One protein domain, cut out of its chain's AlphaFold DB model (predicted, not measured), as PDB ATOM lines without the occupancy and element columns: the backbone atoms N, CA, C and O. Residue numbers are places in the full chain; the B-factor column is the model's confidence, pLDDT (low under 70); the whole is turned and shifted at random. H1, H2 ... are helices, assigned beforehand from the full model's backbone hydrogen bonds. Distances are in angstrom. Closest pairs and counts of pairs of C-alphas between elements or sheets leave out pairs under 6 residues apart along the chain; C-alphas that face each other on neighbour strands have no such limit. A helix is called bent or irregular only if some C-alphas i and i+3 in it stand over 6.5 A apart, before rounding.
ATOM      1  N   PHE A   8       6.560  59.693  47.092       55.59
ATOM      2  CA  PHE A   8       5.695  60.078  48.213       55.59
ATOM      3  C   PHE A   8       6.409  61.007  49.203       55.59
ATOM      4  O   PHE A   8       5.783  61.923  49.740       55.59
ATOM      5  N   ALA A   9       7.714  60.816  49.421       56.53
ATOM      6  CA  ALA A   9       8.521  61.713  50.242       56.53
ATOM      7  C   ALA A   9       8.651  63.110  49.617       56.53
ATOM      8  O   ALA A   9       8.423  64.105  50.298       56.53
ATOM      9  N   ASP A  10       8.929  63.188  48.318       49.62
ATOM     10  CA  ASP A  10       9.145  64.449  47.613       49.62
ATOM     11  C   ASP A  10       7.829  65.184  47.278       49.62
ATOM     12  O   ASP A  10       7.798  66.414  47.238       49.62
ATOM     13  N   SER A  11       6.710  64.466  47.107       52.19
ATOM     14  CA  SER A  11       5.372  65.079  47.003       52.19
ATOM     15  C   SER A  11       4.971  65.798  48.285       52.19
ATOM     16  O   SER A  11       4.389  66.880  48.233       52.19
ATOM     17  N   ALA A  12       5.350  65.249  49.441       54.97
ATOM     18  CA  ALA A  12       5.134  65.914  50.719       54.97
ATOM     19  C   ALA A  12       5.956  67.203  50.877       54.97
ATOM     20  O   ALA A  12       5.577  68.060  51.668       54.97
ATOM     21  N   ASN A  13       7.026  67.358  50.091       56.00
ATOM     22  CA  ASN A  13       7.837  68.573  50.021       56.00
ATOM     23  C   ASN A  13       7.331  69.573  48.960       56.00
ATOM     24  O   ASN A  13       8.001  70.566  48.694       56.00
ATOM     25  N   GLY A  14       6.165  69.333  48.343       53.12
ATOM     26  CA  GLY A  14       5.502  70.307  47.467       53.12
ATOM     27  C   GLY A  14       6.139  70.491  46.086       53.12
ATOM     28  O   GLY A  14       5.887  71.496  45.434       53.12
ATOM     29  N   VAL A  15       6.954  69.543  45.615       63.97
ATOM     30  CA  VAL A  15       7.635  69.658  44.317       63.97
ATOM     31  C   VAL A  15       6.630  69.514  43.161       63.97
ATOM     32  O   VAL A  15       6.101  68.427  42.912       63.97
ATOM     33  N   ASP A  16       6.387  70.594  42.412       65.38
ATOM     34  CA  ASP A  16       5.344  70.665  41.371       65.38
ATOM     35  C   ASP A  16       5.463  69.599  40.275       65.38
ATOM     36  O   ASP A  16       4.460  69.001  39.875       65.38
ATOM     37  N   VAL A  17       6.682  69.288  39.827       62.09
ATOM     38  CA  VAL A  17       6.916  68.227  38.831       62.09
ATOM     39  C   VAL A  17       6.522  66.845  39.364       62.09
ATOM     40  O   VAL A  17       5.985  66.019  38.625       62.09
ATOM     41  N   ILE A  18       6.692  66.609  40.665       60.69
ATOM     42  CA  ILE A  18       6.330  65.347  41.318       60.69
ATOM     43  C   ILE A  18       4.823  65.288  41.549       60.69
ATOM     44  O   ILE A  18       4.211  64.253  41.297       60.69
ATOM     45  N   ASN A  19       4.191  66.409  41.896       60.47
ATOM     46  CA  ASN A  19       2.735  66.504  41.978       60.47
ATOM     47  C   ASN A  19       2.067  66.264  40.615       60.47
ATOM     48  O   ASN A  19       1.084  65.528  40.535       60.47
ATOM     49  N   HIS A  20       2.604  66.829  39.531       65.88
ATOM     50  CA  HIS A  20       2.107  66.581  38.176       65.88
ATOM     51  C   HIS A  20       2.305  65.118  37.753       65.88
ATOM     52  O   HIS A  20       1.383  64.484  37.230       65.88
ATOM     53  N   PHE A  21       3.479  64.549  38.031       65.06
ATOM     54  CA  PHE A  21       3.766  63.147  37.745       65.06
ATOM     55  C   PHE A  21       2.846  62.197  38.525       65.06
ATOM     56  O   PHE A  21       2.299  61.257  37.944       65.06
ATOM     57  N   ILE A  22       2.602  62.467  39.812       67.38
ATOM     58  CA  ILE A  22       1.675  61.695  40.648       67.38
ATOM     59  C   ILE A  22       0.247  61.831  40.136       67.38
ATOM     60  O   ILE A  22      -0.417  60.812  39.996       67.38
ATOM     61  N   ARG A  23      -0.232  63.033  39.793       71.31
ATOM     62  CA  ARG A  23      -1.583  63.208  39.227       71.31
ATOM     63  C   ARG A  23      -1.763  62.380  37.955       71.31
ATOM     64  O   ARG A  23      -2.720  61.616  37.857       71.31
ATOM     65  N   THR A  24      -0.818  62.472  37.024       69.94
ATOM     66  CA  THR A  24      -0.878  61.749  35.746       69.94
ATOM     67  C   THR A  24      -0.785  60.233  35.940       69.94
ATOM     68  O   THR A  24      -1.528  59.473  35.316       69.94
ATOM     69  N   THR A  25       0.095  59.773  36.828       70.56
ATOM     70  CA  THR A  25       0.290  58.341  37.095       70.56
ATOM     71  C   THR A  25      -0.882  57.749  37.876       70.56
ATOM     72  O   THR A  25      -1.332  56.646  37.566       70.56
ATOM     73  N   SER A  26      -1.426  58.489  38.843       73.31
ATOM     74  CA  SER A  26      -2.605  58.092  39.614       73.31
ATOM     75  C   SER A  26      -3.849  58.032  38.737       73.31
ATOM     76  O   SER A  26      -4.569  57.046  38.813       73.31
ATOM     77  N   ALA A  27      -4.072  59.008  37.850       78.38
ATOM     78  CA  ALA A  27      -5.209  58.986  36.927       78.38
ATOM     79  C   ALA A  27      -5.176  57.754  36.006       78.38
ATOM     80  O   ALA A  27      -6.163  57.028  35.903       78.38
ATOM     81  N   LYS A  28      -4.014  57.457  35.406       79.31
ATOM     82  CA  LYS A  28      -3.829  56.245  34.588       79.31
ATOM     83  C   LYS A  28      -4.066  54.966  35.393       79.31
ATOM     84  O   LYS A  28      -4.689  54.035  34.893       79.31
ATOM     85  N   ARG A  29      -3.591  54.920  36.641       82.38
ATOM     86  CA  ARG A  29      -3.789  53.775  37.537       82.38
ATOM     87  C   ARG A  29      -5.259  53.578  37.906       82.38
ATOM     88  O   ARG A  29      -5.730  52.449  37.864       82.38
ATOM     89  N   MET A  30      -5.983  54.655  38.210       85.44
ATOM     90  CA  MET A  30      -7.419  54.587  38.501       85.44
ATOM     91  C   MET A  30      -8.219  54.088  37.301       85.44
ATOM     92  O   MET A  30      -9.131  53.289  37.479       85.44
ATOM     93  N   GLU A  31      -7.847  54.479  36.080       88.12
ATOM     94  CA  GLU A  31      -8.504  53.963  34.876       88.12
ATOM     95  C   GLU A  31      -8.250  52.461  34.673       88.12
ATOM     96  O   GLU A  31      -9.160  51.726  34.298       88.12
ATOM     97  N   ILE A  32      -7.041  51.976  34.970       88.06
ATOM     98  CA  ILE A  32      -6.750  50.534  34.959       88.06
ATOM     99  C   ILE A  32      -7.608  49.810  36.001       88.06
ATOM    100  O   ILE A  32      -8.230  48.802  35.679       88.06
ATOM    101  N   PHE A  33      -7.681  50.333  37.227       91.31
ATOM    102  CA  PHE A  33      -8.501  49.752  38.293       91.31
ATOM    103  C   PHE A  33      -9.974  49.682  37.894       91.31
ATOM    104  O   PHE A  33     -10.596  48.633  38.030       91.31
ATOM    105  N   ARG A  34     -10.513  50.768  37.330       92.50
ATOM    106  CA  ARG A  34     -11.886  50.818  36.826       92.50
ATOM    107  C   ARG A  34     -12.140  49.736  35.773       92.50
ATOM    108  O   ARG A  34     -13.137  49.034  35.877       92.50
ATOM    109  N   LYS A  35     -11.234  49.566  34.802       91.50
ATOM    110  CA  LYS A  35     -11.355  48.530  33.760       91.50
ATOM    111  C   LYS A  35     -11.331  47.115  34.332       91.50
ATOM    112  O   LYS A  35     -12.151  46.302  33.933       91.50
ATOM    113  N   VAL A  36     -10.433  46.828  35.277       90.00
ATOM    114  CA  VAL A  36     -10.385  45.515  35.947       90.00
ATOM    115  C   VAL A  36     -11.716  45.219  36.637       90.00
ATOM    116  O   VAL A  36     -12.291  44.156  36.435       90.00
ATOM    117  N   LEU A  37     -12.238  46.181  37.401       92.25
ATOM    118  CA  LEU A  37     -13.503  46.021  38.117       92.25
ATOM    119  C   LEU A  37     -14.706  45.888  37.176       92.25
ATOM    120  O   LEU A  37     -15.638  45.155  37.496       92.25
ATOM    121  N   GLU A  38     -14.685  46.569  36.030       91.25
ATOM    122  CA  GLU A  38     -15.705  46.432  34.987       91.25
ATOM    123  C   GLU A  38     -15.709  45.014  34.399       91.25
ATOM    124  O   GLU A  38     -16.769  44.399  34.303       91.25
ATOM    125  N   GLU A  39     -14.538  44.467  34.059       90.19
ATOM    126  CA  GLU A  39     -14.426  43.093  33.552       90.19
ATOM    127  C   GLU A  39     -14.850  42.063  34.603       90.19
ATOM    128  O   GLU A  39     -15.618  41.156  34.291       90.19
ATOM    129  N   CYS A  40     -14.448  42.230  35.865       89.56
ATOM    130  CA  CYS A  40     -14.928  41.369  36.946       89.56
ATOM    131  C   CYS A  40     -16.452  41.468  37.124       89.56
ATOM    132  O   CYS A  40     -17.116  40.444  37.264       89.56
ATOM    133  N   GLY A  41     -17.018  42.676  37.047       89.12
ATOM    134  CA  GLY A  41     -18.458  42.918  37.168       89.12
ATOM    135  C   GLY A  41     -19.299  42.285  36.054       89.12
ATOM    136  O   GLY A  41     -20.447  41.918  36.292       89.12
ATOM    137  N   LYS A  42     -18.733  42.116  34.850       88.00
ATOM    138  CA  LYS A  42     -19.372  41.360  33.754       88.00
ATOM    139  C   LYS A  42     -19.483  39.867  34.072       88.00
ATOM    140  O   LYS A  42     -20.373  39.205  33.545       88.00
ATOM    141  N   LEU A  43     -18.578  39.345  34.900       85.69
ATOM    142  CA  LEU A  43     -18.466  37.924  35.233       85.69
ATOM    143  C   LEU A  43     -19.226  37.567  36.516       85.69
ATOM    144  O   LEU A  43     -19.842  36.508  36.589       85.69
ATOM    145  N   ASP A  44     -19.196  38.446  37.515       86.81
ATOM    146  CA  ASP A  44     -19.928  38.308  38.769       86.81
ATOM    147  C   ASP A  44     -20.349  39.695  39.265       86.81
ATOM    148  O   ASP A  44     -19.532  40.594  39.435       86.81
ATOM    149  N   ASN A  45     -21.642  39.875  39.519       88.38
ATOM    150  CA  ASN A  45     -22.173  41.096  40.118       88.38
ATOM    151  C   ASN A  45     -23.091  40.801  41.314       88.38
ATOM    152  O   ASN A  45     -23.968  41.597  41.645       88.38
ATOM    153  N   SER A  46     -22.920  39.629  41.927       89.62
ATOM    154  CA  SER A  46     -23.773  39.124  43.007       89.62
ATOM    155  C   SER A  46     -23.628  39.909  44.311       89.62
ATOM    156  O   SER A  46     -24.599  40.028  45.057       89.62
ATOM    157  N   VAL A  47     -22.445  40.473  44.579       90.94
ATOM    158  CA  VAL A  47     -22.205  41.321  45.752       90.94
ATOM    159  C   VAL A  47     -22.658  42.757  45.451       90.94
ATOM    160  O   VAL A  47     -22.063  43.415  44.584       90.94
ATOM    161  N   PRO A  48     -23.668  43.289  46.170       90.94
ATOM    162  CA  PRO A  48     -24.160  44.638  45.941       90.94
ATOM    163  C   PRO A  48     -23.137  45.670  46.417       90.94
ATOM    164  O   PRO A  48     -22.857  45.794  47.608       90.94
ATOM    165  N   ALA A  49     -22.599  46.439  45.476       91.25
ATOM    166  CA  ALA A  49     -21.739  47.583  45.741       91.25
ATOM    167  C   ALA A  49     -21.819  48.559  44.565       91.25
ATOM    168  O   ALA A  49     -21.963  48.153  43.414       91.25
ATOM    169  N   THR A  50     -21.700  49.850  44.854       92.38
ATOM    170  CA  THR A  50     -21.517  50.875  43.821       92.38
ATOM    171  C   THR A  50     -20.113  50.790  43.219       92.38
ATOM    172  O   THR A  50     -19.166  50.351  43.881       92.38
ATOM    173  N   ASP A  51     -19.940  51.297  41.999       88.69
ATOM    174  CA  ASP A  51     -18.627  51.350  41.340       88.69
ATOM    175  C   ASP A  51     -17.590  52.115  42.168       88.69
ATOM    176  O   ASP A  51     -16.430  51.716  42.251       88.69
ATOM    177  N   VAL A  52     -18.014  53.188  42.846       89.12
ATOM    178  CA  VAL A  52     -17.140  53.990  43.714       89.12
ATOM    179  C   VAL A  52     -16.690  53.193  44.940       89.12
ATOM    180  O   VAL A  52     -15.530  53.300  45.338       89.12
ATOM    181  N   GLN A  53     -17.559  52.359  45.518       92.50
ATOM    182  CA  GLN A  53     -17.180  51.476  46.627       92.50
ATOM    183  C   GLN A  53     -16.170  50.418  46.175       92.50
ATOM    184  O   GLN A  53     -15.156  50.227  46.847       92.50
ATOM    185  N   ARG A  54     -16.395  49.783  45.015       92.94
ATOM    186  CA  ARG A  54     -15.459  48.798  44.447       92.94
ATOM    187  C   ARG A  54     -14.104  49.422  44.130       92.94
ATOM    188  O   ARG A  54     -13.067  48.886  44.515       92.94
ATOM    189  N   LEU A  55     -14.114  50.593  43.493       92.19
ATOM    190  CA  LEU A  55     -12.903  51.339  43.167       92.19
ATOM    191  C   LEU A  55     -12.139  51.754  44.426       92.19
ATOM    192  O   LEU A  55     -10.920  51.603  44.474       92.19
ATOM    193  N   GLY A  56     -12.842  52.235  45.454       91.06
ATOM    194  CA  GLY A  56     -12.245  52.593  46.738       91.06
ATOM    195  C   GLY A  56     -11.586  51.397  47.424       91.06
ATOM    196  O   GLY A  56     -10.440  51.497  47.859       91.06
ATOM    197  N   TYR A  57     -12.271  50.252  47.461       91.62
ATOM    198  CA  TYR A  57     -11.765  49.039  48.100       91.62
ATOM    199  C   TYR A  57     -10.540  48.471  47.367       91.62
ATOM    200  O   TYR A  57      -9.493  48.247  47.980       91.62
ATOM    201  N   PHE A  58     -10.621  48.354  46.039       91.19
ATOM    202  CA  PHE A  58      -9.510  47.894  45.205       91.19
ATOM    203  C   PHE A  58      -8.309  48.841  45.268       91.19
ATOM    204  O   PHE A  58      -7.165  48.421  45.453       91.19
ATOM    205  N   SER A  59      -8.563  50.150  45.194       90.00
ATOM    206  CA  SER A  59      -7.509  51.148  45.325       90.00
ATOM    207  C   SER A  59      -6.838  51.098  46.696       90.00
ATOM    208  O   SER A  59      -5.632  51.339  46.771       90.00
ATOM    209  N   ALA A  60      -7.577  50.837  47.776       89.44
ATOM    210  CA  ALA A  60      -7.012  50.739  49.117       89.44
ATOM    211  C   ALA A  60      -6.111  49.504  49.257       89.44
ATOM    212  O   ALA A  60      -5.001  49.632  49.774       89.44
ATOM    213  N   ALA A  61      -6.529  48.350  48.722       89.06
ATOM    214  CA  ALA A  61      -5.744  47.112  48.744       89.06
ATOM    215  C   ALA A  61      -4.355  47.271  48.095       89.06
ATOM    216  O   ALA A  61      -3.362  46.721  48.582       89.06
ATOM    217  N   VAL A  62      -4.270  48.081  47.031       83.94
ATOM    218  CA  VAL A  62      -3.009  48.368  46.331       83.94
ATOM    219  C   VAL A  62      -2.226  49.508  46.987       83.94
ATOM    220  O   VAL A  62      -1.006  49.418  47.129       83.94
ATOM    221  N   ASN A  63      -2.894  50.600  47.378       82.38
ATOM    222  CA  ASN A  63      -2.204  51.830  47.773       82.38
ATOM    223  C   ASN A  63      -1.880  51.931  49.267       82.38
ATOM    224  O   ASN A  63      -0.832  52.482  49.610       82.38
ATOM    225  N   ALA A  64      -2.724  51.406  50.156       84.94
ATOM    226  CA  ALA A  64      -2.516  51.522  51.601       84.94
ATOM    227  C   ALA A  64      -1.177  50.921  52.082       84.94
ATOM    228  O   ALA A  64      -0.497  51.585  52.869       84.94
ATOM    229  N   PRO A  65      -0.710  49.759  51.576       82.06
ATOM    230  CA  PRO A  65       0.591  49.210  51.953       82.06
ATOM    231  C   PRO A  65       1.754  50.147  51.634       82.06
ATOM    232  O   PRO A  65       2.677  50.252  52.428       82.06
ATOM    233  N   MET A  66       1.695  50.886  50.519       76.81
ATOM    234  CA  MET A  66       2.733  51.860  50.156       76.81
ATOM    235  C   MET A  66       2.779  53.039  51.137       76.81
ATOM    236  O   MET A  66       3.856  53.563  51.421       76.81
ATOM    237  N   ILE A  67       1.632  53.441  51.688       75.44
ATOM    238  CA  ILE A  67       1.538  54.506  52.697       75.44
ATOM    239  C   ILE A  67       2.057  54.003  54.048       75.44
ATOM    240  O   ILE A  67       2.917  54.643  54.653       75.44
ATOM    241  N   ILE A  68       1.592  52.833  54.496       77.62
ATOM    242  CA  ILE A  68       2.032  52.205  55.753       77.62
ATOM    243  C   ILE A  68       3.544  51.938  55.700       77.62
ATOM    244  O   ILE A  68       4.285  52.330  56.603       77.62
ATOM    245  N   GLY A  69       3.992  51.358  54.585       70.88
ATOM    246  CA  GLY A  69       5.374  51.026  54.264       70.88
ATOM    247  C   GLY A  69       6.335  52.206  54.318       70.88
ATOM    248  O   GLY A  69       7.467  52.076  54.777       70.88
ATOM    249  N   SER A  70       5.885  53.370  53.849       67.12
ATOM    250  CA  SER A  70       6.728  54.561  53.730       67.12
ATOM    251  C   SER A  70       6.643  55.507  54.917       67.12
ATOM    252  O   SER A  70       7.651  56.122  55.249       67.12
ATOM    253  N   ARG A  71       5.475  55.649  55.555       68.12
ATOM    254  CA  ARG A  71       5.240  56.690  56.566       68.12
ATOM    255  C   ARG A  71       5.084  56.148  57.972       68.12
ATOM    256  O   ARG A  71       5.687  56.689  58.891       68.12
ATOM    257  N   PHE A  72       4.318  55.077  58.159       69.44
ATOM    258  CA  PHE A  72       3.973  54.633  59.513       69.44
ATOM    259  C   PHE A  72       5.180  54.028  60.234       69.44
ATOM    260  O   PHE A  72       5.372  54.291  61.417       69.44
ATOM    261  N   GLY A  73       6.049  53.319  59.504       63.88
ATOM    262  CA  GLY A  73       7.323  52.838  60.046       63.88
ATOM    263  C   GLY A  73       8.295  53.957  60.453       63.88
ATOM    264  O   GLY A  73       9.090  53.767  61.368       63.88
ATOM    265  N   GLN A  74       8.217  55.130  59.811       66.50
ATOM    266  CA  GLN A  74       9.081  56.284  60.099       66.50
ATOM    267  C   GLN A  74       8.549  57.169  61.233       66.50
ATOM    268  O   GLN A  74       9.328  57.856  61.884       66.50
ATOM    269  N   MET A  75       7.235  57.160  61.464       73.50
ATOM    270  CA  MET A  75       6.561  57.990  62.470       73.50
ATOM    271  C   MET A  75       6.388  57.295  63.829       73.50
ATOM    272  O   MET A  75       5.711  57.836  64.695       73.50
ATOM    273  N   ASP A  76       6.954  56.098  64.001       73.69
ATOM    274  CA  ASP A  76       6.829  55.285  65.220       73.69
ATOM    275  C   ASP A  76       5.374  54.992  65.639       73.69
ATOM    276  O   ASP A  76       5.053  54.794  66.804       73.69
ATOM    277  N   LEU A  77       4.468  54.956  64.655       78.12
ATOM    278  CA  LEU A  77       3.038  54.695  64.868       78.12
ATOM    279  C   LEU A  77       2.715  53.198  64.962       78.12
ATOM    280  O   LEU A  77       1.563  52.820  65.172       78.12
ATOM    281  N   LEU A  78       3.711  52.345  64.730       80.62
ATOM    282  CA  LEU A  78       3.559  50.900  64.681       80.62
ATOM    283  C   LEU A  78       4.212  50.271  65.912       80.62
ATOM    284  O   LEU A  78       5.354  50.614  66.210       80.62
ATOM    285  N   PRO A  79       3.547  49.311  66.575       83.81
ATOM    286  CA  PRO A  79       4.171  48.517  67.623       83.81
ATOM    287  C   PRO A  79       5.491  47.881  67.167       83.81
ATOM    288  O   PRO A  79       5.604  47.410  66.029       83.81
ATOM    289  N   ASP A  80       6.461  47.777  68.077       82.81
ATOM    290  CA  ASP A  80       7.773  47.173  67.797       82.81
ATOM    291  C   ASP A  80       7.666  45.744  67.248       82.81
ATOM    292  O   ASP A  80       8.461  45.329  66.405       82.81
ATOM    293  N   THR A  81       6.623  45.013  67.654       84.44
ATOM    294  CA  THR A  81       6.319  43.653  67.187       84.44
ATOM    295  C   THR A  81       6.054  43.562  65.684       84.44
ATOM    296  O   THR A  81       6.208  42.487  65.102       84.44
ATOM    297  N   ILE A  82       5.660  44.665  65.040       83.19
ATOM    298  CA  ILE A  82       5.335  44.702  63.610       83.19
ATOM    299  C   ILE A  82       6.222  45.658  62.810       83.19
ATOM    300  O   ILE A  82       6.312  45.516  61.593       83.19
ATOM    301  N   LYS A  83       6.921  46.593  63.464       77.94
ATOM    302  CA  LYS A  83       7.767  47.608  62.816       77.94
ATOM    303  C   LYS A  83       8.824  47.002  61.886       77.94
ATOM    304  O   LYS A  83       9.008  47.484  60.771       77.94
ATOM    305  N   GLY A  84       9.453  45.896  62.296       79.00
ATOM    306  CA  GLY A  84      10.436  45.171  61.478       79.00
ATOM    307  C   GLY A  84       9.853  44.439  60.261       79.00
ATOM    308  O   GLY A  84      10.597  44.085  59.355       79.00
ATOM    309  N   ARG A  85       8.530  44.242  60.216       83.12
ATOM    310  CA  ARG A  85       7.813  43.479  59.176       83.12
ATOM    311  C   ARG A  85       7.132  44.363  58.134       83.12
ATOM    312  O   ARG A  85       6.523  43.879  57.188       83.12
ATOM    313  N   VAL A  86       7.230  45.678  58.292       79.19
ATOM    314  CA  VAL A  86       6.681  46.667  57.355       79.19
ATOM    315  C   VAL A  86       7.194  46.495  55.913       79.19
ATOM    316  O   VAL A  86       6.422  46.740  54.990       79.19
ATOM    317  N   PRO A  87       8.437  46.054  55.648       80.56
ATOM    318  CA  PRO A  87       8.851  45.746  54.279       80.56
ATOM    319  C   PRO A  87       8.084  44.570  53.648       80.56
ATOM    320  O   PRO A  87       7.879  44.573  52.434       80.56
ATOM    321  N   ASP A  88       7.611  43.608  54.449       86.00
ATOM    322  CA  ASP A  88       6.955  42.383  53.966       86.00
ATOM    323  C   ASP A  88       5.656  42.693  53.215       86.00
ATOM    324  O   ASP A  88       5.309  42.017  52.250       86.00
ATOM    325  N   ILE A  89       4.939  43.755  53.605       83.00
ATOM    326  CA  ILE A  89       3.689  44.136  52.934       83.00
ATOM    327  C   ILE A  89       3.930  44.784  51.566       83.00
ATOM    328  O   ILE A  89       2.974  44.973  50.818       83.00
ATOM    329  N   LEU A  90       5.167  45.137  51.213       82.62
ATOM    330  CA  LEU A  90       5.493  45.787  49.943       82.62
ATOM    331  C   LEU A  90       6.015  44.820  48.874       82.62
ATOM    332  O   LEU A  90       6.279  45.254  47.751       82.62
ATOM    333  N   THR A  91       6.181  43.537  49.201       83.38
ATOM    334  CA  THR A  91       6.608  42.518  48.236       83.38
ATOM    335  C   THR A  91       5.560  42.329  47.140       83.38
ATOM    336  O   THR A  91       4.375  42.620  47.329       83.38
ATOM    337  N   ASN A  92       5.992  41.851  45.969       80.25
ATOM    338  CA  ASN A  92       5.071  41.591  44.862       80.25
ATOM    339  C   ASN A  92       4.052  40.518  45.256       80.25
ATOM    340  O   ASN A  92       2.878  40.647  44.936       80.25
ATOM    341  N   GLU A  93       4.493  39.510  46.002       86.38
ATOM    342  CA  GLU A  93       3.682  38.400  46.489       86.38
ATOM    343  C   GLU A  93       2.573  38.910  47.411       86.38
ATOM    344  O   GLU A  93       1.404  38.602  47.196       86.38
ATOM    345  N   ALA A  94       2.912  39.770  48.378       86.50
ATOM    346  CA  ALA A  94       1.929  40.339  49.292       86.50
ATOM    347  C   ALA A  94       0.965  41.304  48.577       86.50
ATOM    348  O   ALA A  94      -0.198  41.425  48.965       86.50
ATOM    349  N   ILE A  95       1.427  42.018  47.542       83.44
ATOM    350  CA  ILE A  95       0.560  42.857  46.702       83.44
ATOM    351  C   ILE A  95      -0.434  41.992  45.924       83.44
ATOM    352  O   ILE A  95      -1.628  42.292  45.963       83.44
ATOM    353  N   SER A  96       0.035  40.933  45.260       85.19
ATOM    354  CA  SER A  96      -0.818  40.004  44.513       85.19
ATOM    355  C   SER A  96      -1.848  39.338  45.421       85.19
ATOM    356  O   SER A  96      -3.035  39.392  45.129       85.19
ATOM    357  N   GLU A  97      -1.426  38.827  46.579       89.38
ATOM    358  CA  GLU A  97      -2.321  38.178  47.541       89.38
ATOM    359  C   GLU A  97      -3.448  39.114  48.011       89.38
ATOM    360  O   GLU A  97      -4.615  38.727  48.055       89.38
ATOM    361  N   ARG A  98      -3.141  40.386  48.298       91.12
ATOM    362  CA  ARG A  98      -4.175  41.365  48.674       91.12
ATOM    363  C   ARG A  98      -5.121  41.705  47.531       91.12
ATOM    364  O   ARG A  98      -6.296  41.964  47.790       91.12
ATOM    365  N   ILE A  99      -4.620  41.753  46.297       88.25
ATOM    366  CA  ILE A  99      -5.462  41.923  45.108       88.25
ATOM    367  C   ILE A  99      -6.419  40.733  44.996       88.25
ATOM    368  O   ILE A  99      -7.620  40.954  44.862       88.25
ATOM    369  N   ASP A 100      -5.922  39.506  45.153       89.12
ATOM    370  CA  ASP A 100      -6.731  38.288  45.088       89.12
ATOM    371  C   ASP A 100      -7.795  38.258  46.187       89.12
ATOM    372  O   ASP A 100      -8.972  38.028  45.911       89.12
ATOM    373  N   TRP A 101      -7.427  38.567  47.434       92.50
ATOM    374  CA  TRP A 101      -8.390  38.683  48.533       92.50
ATOM    375  C   TRP A 101      -9.465  39.730  48.246       92.50
ATOM    376  O   TRP A 101     -10.646  39.494  48.500       92.50
ATOM    377  N   CYS A 102      -9.068  40.883  47.708       92.69
ATOM    378  CA  CYS A 102      -9.981  41.967  47.372       92.69
ATOM    379  C   CYS A 102     -10.968  41.547  46.273       92.69
ATOM    380  O   CYS A 102     -12.175  41.743  46.427       92.69
ATOM    381  N   LEU A 103     -10.476  40.932  45.195       90.25
ATOM    382  CA  LEU A 103     -11.309  40.465  44.090       90.25
ATOM    383  C   LEU A 103     -12.229  39.326  44.525       90.25
ATOM    384  O   LEU A 103     -13.419  39.401  44.254       90.25
ATOM    385  N   ASN A 104     -11.734  38.339  45.271       90.12
ATOM    386  CA  ASN A 104     -12.557  37.237  45.778       90.12
ATOM    387  C   ASN A 104     -13.660  37.716  46.733       90.12
ATOM    388  O   ASN A 104     -14.746  37.143  46.755       90.12
ATOM    389  N   ALA A 105     -13.417  38.779  47.505       91.12
ATOM    390  CA  ALA A 105     -14.441  39.370  48.362       91.12
ATOM    391  C   ALA A 105     -15.534  40.103  47.561       91.12
ATOM    392  O   ALA A 105     -16.702  40.063  47.941       91.12
ATOM    393  N   MET A 106     -15.169  40.782  46.469       91.94
ATOM    394  CA  MET A 106     -16.120  41.530  45.629       91.94
ATOM    395  C   MET A 106     -16.807  40.660  44.566       91.94
ATOM    396  O   MET A 106     -17.906  40.998  44.131       91.94
ATOM    397  N   PHE A 107     -16.168  39.561  44.162       91.31
ATOM    398  CA  PHE A 107     -16.545  38.695  43.041       91.31
ATOM    399  C   PHE A 107     -16.392  37.200  43.415       91.31
ATOM    400  O   PHE A 107     -15.602  36.475  42.799       91.31
ATOM    401  N   PRO A 108     -17.097  36.718  44.457       86.94
ATOM    402  CA  PRO A 108     -16.866  35.404  45.065       86.94
ATOM    403  C   PRO A 108     -17.193  34.219  44.152       86.94
ATOM    404  O   PRO A 108     -16.599  33.150  44.293       86.94
ATOM    405  N   HIS A 109     -18.103  34.380  43.190       79.75
ATOM    406  CA  HIS A 109     -18.454  33.316  42.248       79.75
ATOM    407  C   HIS A 109     -17.462  33.210  41.083       79.75
ATOM    408  O   HIS A 109     -17.587  32.318  40.246       79.75
ATOM    409  N   HIS A 110     -16.439  34.070  41.065       66.31
ATOM    410  CA  HIS A 110     -15.320  34.017  40.131       66.31
ATOM    411  C   HIS A 110     -14.004  33.563  40.789       66.31
ATOM    412  O   HIS A 110     -12.938  33.753  40.217       66.31
TER     413      HIS A 110
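What this domain is: This is residues 8 to 110 of the 120 residues of an uncharacterized protein of Neisseria brasiliensis (UniProt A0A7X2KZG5). The long helix H2 steeply crosses H3a, the first arm of a bent helix, and H5 packs side by side with H3a. The 103 printed residues include five named helices, H1 to H5 in order, and no named strand: all helix, loose, radius of gyration of the C-alphas 16.0 A, spans 41 by 37 by 21 A.

How they stand to each other: Start at H2, residues 16 to 43; its residues 30 to 37 alone touch H3a, residues 51 to 62, at a steep tilt of 63 degrees, opposite ways, closest at C-alphas Arg 34 and Leu 55, 6.4 A. H3, residues 51 to 72, was assigned as one helix by its hydrogen bonds but is bent, C-alphas 62 and 65 being 6.7 A apart; arm H3b, residues 65 to 72, is irregular, with 6.52 A between C-alphas 69 and 72. H5, residues 92 to 106, touches H3a at a shallow tilt of 24 degrees, opposite ways, closest at C-alphas Ala 61 and Arg 98, 6.0 A. H1, residues 8 to 11, touches H2 only at the corner, only just, with 3 pairs of C-alphas within 8 A, closest Ser 11 and Ile 18, 5.8 A. H4, residues 80 to 83, touches no helix. Every O i to N i+4 pair is within hydrogen-bond range in H3a, H3b and H5, and 23 of 24 in H2; H1 and H4 are too short for one.

Where its parts are: Find C-alpha 16 at (5.344, 70.665, 41.371); from there H2 runs 40.9 A. H5 runs 21.2 A to C-alpha 106 at (-16.120, 41.530, 45.629).

The domain as a whole: The printed part has no cut and no long link; pLDDT is under 70 at residues 8 to 22, 24, 70 to 74 and 110.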